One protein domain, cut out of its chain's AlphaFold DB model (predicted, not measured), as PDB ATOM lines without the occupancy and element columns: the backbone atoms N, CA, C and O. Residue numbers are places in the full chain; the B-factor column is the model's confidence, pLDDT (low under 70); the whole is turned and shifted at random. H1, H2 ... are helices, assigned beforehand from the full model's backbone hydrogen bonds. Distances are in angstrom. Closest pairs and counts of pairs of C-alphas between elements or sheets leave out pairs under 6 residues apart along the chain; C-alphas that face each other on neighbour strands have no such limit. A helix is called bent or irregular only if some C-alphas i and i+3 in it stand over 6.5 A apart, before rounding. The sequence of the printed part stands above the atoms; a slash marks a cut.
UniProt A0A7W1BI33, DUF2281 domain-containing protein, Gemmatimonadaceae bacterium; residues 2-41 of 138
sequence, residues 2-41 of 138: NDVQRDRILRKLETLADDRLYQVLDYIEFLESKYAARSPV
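What this domain is: This is residues 2 to 41 of the 138 residues of the protein "DUF2281 domain-containing protein" of Gemmatimonadaceae bacterium (UniProt A0A7W1BI33). Two helices make an open, flat V: the shorter H1 runs toward the corner, the chain turns there through residues 14 to 17, and the longer H2 runs away from it as the other arm. Both arms stick out free of each other, at residues 2 to 12 and 25 to 41, and a tail without a named element, residues 36 to 41, lengthens the arm of H2. The printed part has 40 residues with two named helices, H1 then H2, and no named strand; the class is all helix. The whole is only just loose, close to extended, with a radius of gyration of the C-alphas of 12.9 A, and the C-alphas span 37 by 26 by 5 A.

Where its parts are: After Asn 2, H1 holds residues 3 to 13, from C-alpha 3 at (160.436, 203.478, 104.999) to C-alpha 13 at (156.020, 189.159, 102.542), 15.2 A. H2 holds residues 18 to 35, 25.7 A from first to last C-alpha, and ends with C-alpha 35 at (139.697, 202.185, 93.990). Neither helix is bent.

How they stand to each other: A tight link of 4 residues joins H1 to H2. The two helices are close but not clearly touching, with 1 pair of C-alphas within 8 A. Their closest C-alphas, those of Leu 13 and Leu 21, are 6.8 A apart, while the centres are 16.8 A apart. Their lines stand at a steep tilt of 51 degrees, opposite ways. In H2 every O i to N i+4 pair is within hydrogen-bond range; in H1, 6 of 7 are.

The domain as a whole: The two C-alphas farthest apart, those of Ala 17 and Val 41, are 37.9 A apart. The printed part has no cut. The mean pLDDT of the printed part is 89.0, and the model's confidence is low, under 70, at residues 37 to 41.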
ATOM      1  N   ASN A   2     156.154 205.628 104.130       93.25
ATOM      2  CA  ASN A   2     157.334 205.794 104.997       93.25
ATOM      3  C   ASN A   2     158.186 204.506 104.977       93.25
ATOM      4  O   ASN A   2     157.623 203.413 104.900       93.25
ATOM      5  N   ASP A   3     159.511 204.617 105.053       96.00
ATOM      6  CA  ASP A   3     160.436 203.478 104.999       96.00
ATOM      7  C   ASP A   3     160.201 202.468 106.138       96.00
ATOM      8  O   ASP A   3     160.086 201.276 105.873       96.00
ATOM      9  N   VAL A   4     159.919 202.917 107.371       96.62
ATOM     10  CA  VAL A   4     159.570 202.013 108.498       96.62
ATOM     11  C   VAL A   4     158.336 201.150 108.183       96.62
ATOM     12  O   VAL A   4     158.221 200.003 108.622       96.62
ATOM     13  N   GLN A   5     157.394 201.697 107.409       94.06
ATOM     14  CA  GLN A   5     156.200 200.980 106.965       94.06
ATOM     15  C   GLN A   5     156.530 200.009 105.822       94.06
ATOM     16  O   GLN A   5     156.045 198.879 105.848       94.06
ATOM     17  N   ARG A   6     157.391 200.417 104.875       96.69
ATOM     18  CA  ARG A   6     157.911 199.563 103.793       96.69
ATOM     19  C   ARG A   6     158.626 198.337 104.366       96.69
ATOM     20  O   ARG A   6     158.233 197.217 104.059       96.69
ATOM     21  N   ASP A   7     159.571 198.536 105.277       97.44
ATOM     22  CA  ASP A   7     160.384 197.471 105.884       97.44
ATOM     23  C   ASP A   7     159.554 196.508 106.745       97.44
ATOM     24  O   ASP A   7     159.918 195.349 106.950       97.44
ATOM     25  N   ARG A   8     158.427 196.977 107.295       95.94
ATOM     26  CA  ARG A   8     157.470 196.124 108.014       95.94
ATOM     27  C   ARG A   8     156.604 195.294 107.064       95.94
ATOM     28  O   ARG A   8     156.193 194.200 107.448       95.94
ATOM     29  N   ILE A   9     156.306 195.805 105.868       96.38
ATOM     30  CA  ILE A   9     155.578 195.072 104.824       96.38
ATOM     31  C   ILE A   9     156.500 194.023 104.191       96.38
ATOM     32  O   ILE A   9     156.132 192.853 104.181       96.38
ATOM     33  N   LEU A  10     157.710 194.404 103.765       96.94
ATOM     34  CA  LEU A  10     158.684 193.496 103.140       96.94
ATOM     35  C   LEU A  10     158.994 192.286 104.031       96.94
ATOM     36  O   LEU A  10     158.721 191.160 103.627       96.94
ATOM     37  N   ARG A  11     159.378 192.508 105.297       97.31
ATOM     38  CA  ARG A  11     159.612 191.421 106.271       97.31
ATOM     39  C   ARG A  11     158.406 190.518 106.526       97.31
ATOM     40  O   ARG A  11     158.570 189.432 107.066       97.31
ATOM     41  N   LYS A  12     157.181 190.964 106.222       96.25
ATOM     42  CA  LYS A  12     156.007 190.085 106.268       96.25
ATOM     43  C   LYS A  12     155.923 189.242 105.006       96.25
ATOM     44  O   LYS A  12     155.797 188.031 105.135       96.25
ATOM     45  N   LEU A  13     156.037 189.859 103.830       96.69
ATOM     46  CA  LEU A  13     156.020 189.159 102.542       96.69
ATOM     47  C   LEU A  13     157.118 188.084 102.467       96.69
ATOM     48  O   LEU A  13     156.818 186.951 102.123       96.69
ATOM     49  N   GLU A  14     158.337 188.379 102.923       95.69
ATOM     50  CA  GLU A  14     159.458 187.420 103.010       95.69
ATOM     51  C   GLU A  14     159.168 186.173 103.872       95.69
ATOM     52  O   GLU A  14     159.840 185.156 103.729       95.69
ATOM     53  N   THR A  15     158.185 186.237 104.780       96.56
ATOM     54  CA  THR A  15     157.785 185.111 105.651       96.56
ATOM     55  C   THR A  15     156.539 184.365 105.168       96.56
ATOM     56  O   THR A  15     156.107 183.410 105.817       96.56
ATOM     57  N   LEU A  16     155.923 184.805 104.067       96.19
ATOM     58  CA  LEU A  16     154.785 184.125 103.450       96.19
ATOM     59  C   LEU A  16     155.279 183.022 102.501       96.19
ATOM     60  O   LEU A  16     156.314 183.156 101.863       96.19
ATOM     61  N   ALA A  17     154.500 181.946 102.383       97.00
ATOM     62  CA  ALA A  17     154.683 180.960 101.318       97.00
ATOM     63  C   ALA A  17     154.235 181.531  99.961       97.00
ATOM     64  O   ALA A  17     153.334 182.375  99.923       97.00
ATOM     65  N   ASP A  18     154.795 181.024  98.861       93.62
ATOM     66  CA  ASP A  18     154.581 181.549  97.503       93.62
ATOM     67  C   ASP A  18     153.095 181.648  97.113       93.62
ATOM     68  O   ASP A  18     152.643 182.701  96.669       93.62
ATOM     69  N   ASP A  19     152.287 180.622  97.408       95.00
ATOM     70  CA  ASP A  19     150.827 180.627  97.187       95.00
ATOM     71  C   ASP A  19     150.124 181.835  97.840       95.00
ATOM     72  O   ASP A  19     149.128 182.361  97.338       95.00
ATOM     73  N   ARG A  20     150.640 182.294  98.988       96.75
ATOM     74  CA  ARG A  20     150.117 183.463  99.708       96.75
ATOM     75  C   ARG A  20     150.636 184.774  99.132       96.75
ATOM     76  O   ARG A  20     149.934 185.773  99.255       96.75
ATOM     77  N   LEU A  21     151.810 184.787  98.502       96.38
ATOM     78  CA  LEU A  21     152.304 185.952  97.767       96.38
ATOM     79  C   LEU A  21     151.447 186.218  96.525       96.38
ATOM     80  O   LEU A  21     151.040 187.362  96.324       96.38
ATOM     81  N   TYR A  22     151.069 185.176  95.776       96.56
ATOM     82  CA  TYR A  22     150.092 185.302  94.685       96.56
ATOM     83  C   TYR A  22     148.738 185.820  95.192       96.56
ATOM     84  O   TYR A  22     148.227 186.806  94.673       96.56
ATOM     85  N   GLN A  23     148.215 185.270  96.295       96.88
ATOM     86  CA  GLN A  23     146.966 185.766  96.893       96.88
ATOM     87  C   GLN A  23     147.043 187.241  97.352       96.88
ATOM     88  O   GLN A  23     146.034 187.951  97.341       96.88
ATOM     89  N   VAL A  24     148.217 187.718  97.780       97.12
ATOM     90  CA  VAL A  24     148.433 189.138  98.105       97.12
ATOM     91  C   VAL A  24     148.445 189.998  96.840       97.12
ATOM     92  O   VAL A  24     147.876 191.089  96.872       97.12
ATOM     93  N   LEU A  25     149.034 189.516  95.741       96.31
ATOM     94  CA  LEU A  25     149.013 190.198  94.444       96.31
ATOM     95  C   LEU A  25     147.574 190.346  93.923       96.31
ATOM     96  O   LEU A  25     147.140 191.475  93.699       96.31
ATOM     97  N   ASP A  26     146.800 189.255  93.878       95.81
ATOM     98  CA  ASP A  26     145.378 189.259  93.493       95.81
ATOM     99  C   ASP A  26     144.562 190.274  94.316       95.81
ATOM    100  O   ASP A  26     143.680 190.971  93.808       95.81
ATOM    101  N   TYR A  27     144.848 190.379  95.619       96.50
ATOM    102  CA  TYR A  27     144.163 191.330  96.491       96.50
ATOM    103  C   TYR A  27     144.571 192.786  96.218       96.50
ATOM    104  O   TYR A  27     143.730 193.680  96.333       96.50
ATOM    105  N   ILE A  28     145.825 193.043  95.833       95.50
ATOM    106  CA  ILE A  28     146.271 194.371  95.388       95.50
ATOM    107  C   ILE A  28     145.575 194.740  94.071       95.50
ATOM    108  O   ILE A  28     144.980 195.812  94.005       95.50
ATOM    109  N   GLU A  29     145.528 193.841  93.085       93.31
ATOM    110  CA  GLU A  29     144.799 194.054  91.822       93.31
ATOM    111  C   GLU A  29     143.293 194.292  92.052       93.31
ATOM    112  O   GLU A  29     142.669 195.160  91.429       93.31
ATOM    113  N   PHE A  30     142.688 193.589  93.016       95.50
ATOM    114  CA  PHE A  30     141.316 193.859  93.448       95.50
ATOM    115  C   PHE A  30     141.156 195.261  94.063       95.50
ATOM    116  O   PHE A  30     140.194 195.968  93.752       95.50
ATOM    117  N   LEU A  31     142.077 195.692  94.929       93.06
ATOM    118  CA  LEU A  31     142.048 197.048  95.482       93.06
ATOM    119  C   LEU A  31     142.227 198.099  94.379       93.06
ATOM    120  O   LEU A  31     141.499 199.093  94.370       93.06
ATOM    121  N   GLU A  32     143.120 197.873  93.422       86.56
ATOM    122  CA  GLU A  32     143.302 198.763  92.277       86.56
ATOM    123  C   GLU A  32     142.034 198.824  91.416       86.56
ATOM    124  O   GLU A  32     141.489 199.911  91.236       86.56
ATOM    125  N   SER A  33     141.451 197.701  90.993       85.69
ATOM    126  CA  SER A  33     140.197 197.719  90.213       85.69
ATOM    127  C   SER A  33     139.028 198.406  90.946       85.69
ATOM    128  O   SER A  33     138.214 199.095  90.324       85.69
ATOM    129  N   LYS A  34     138.960 198.291  92.279       85.38
ATOM    130  CA  LYS A  34     137.901 198.885  93.114       85.38
ATOM    131  C   LYS A  34     138.105 200.372  93.440       85.38
ATOM    132  O   LYS A  34     137.116 201.080  93.686       85.38
ATOM    133  N   TYR A  35     139.353 200.848  93.487       84.50
ATOM    134  CA  TYR A  35     139.697 202.185  93.990       84.50
ATOM    135  C   TYR A  35     140.487 203.073  93.009       84.50
ATOM    136  O   TYR A  35     140.444 204.290  93.180       84.50
ATOM    137  N   ALA A  36     141.114 202.547  91.950       71.56
ATOM    138  CA  ALA A  36     141.884 203.338  90.974       71.56
ATOM    139  C   ALA A  36     141.028 204.365  90.209       71.56
ATOM    140  O   ALA A  36     141.512 205.433  89.843       71.56
ATOM    141  N   ALA A  37     139.728 204.100  90.038       57.88
ATOM    142  CA  ALA A  37     138.776 205.052  89.460       57.88
ATOM    143  C   ALA A  37     138.277 206.129  90.453       57.88
ATOM    144  O   ALA A  37     137.475 206.981  90.076       57.88
ATOM    145  N   ARG A  38     138.728 206.120  91.719       57.19
ATOM    146  CA  ARG A  38     138.365 207.117  92.746       57.19
ATOM    147  C   ARG A  38     139.479 208.137  92.999       57.19
ATOM    148  O   ARG A  38     139.772 208.476  94.145       57.19
ATOM    149  N   SER A  39     140.019 208.702  91.917       51.44
ATOM    150  CA  SER A  39     140.482 210.101  91.946       51.44
ATOM    151  C   SER A  39     139.376 210.953  92.597       51.44
ATOM    152  O   SER A  39     138.204 210.656  92.337       51.44
ATOM    153  N   PRO A  40     139.679 211.909  93.502       47.44
ATOM    154  CA  PRO A  40     138.718 212.417  94.482       47.44
ATOM    155  C   PRO A  40     137.424 212.890  93.823       47.44
ATOM    156  O   PRO A  40     137.374 213.955  93.209       47.44
ATOM    157  N   VAL A  41     136.368 212.080  93.965       54.72
ATOM    158  CA  VAL A  41     135.036 212.398  93.451       54.72
ATOM    159  C   VAL A  41     134.608 213.688  94.151       54.72
ATOM    160  O   VAL A  41     134.482 213.667  95.378       54.72
TER     161      VAL A  41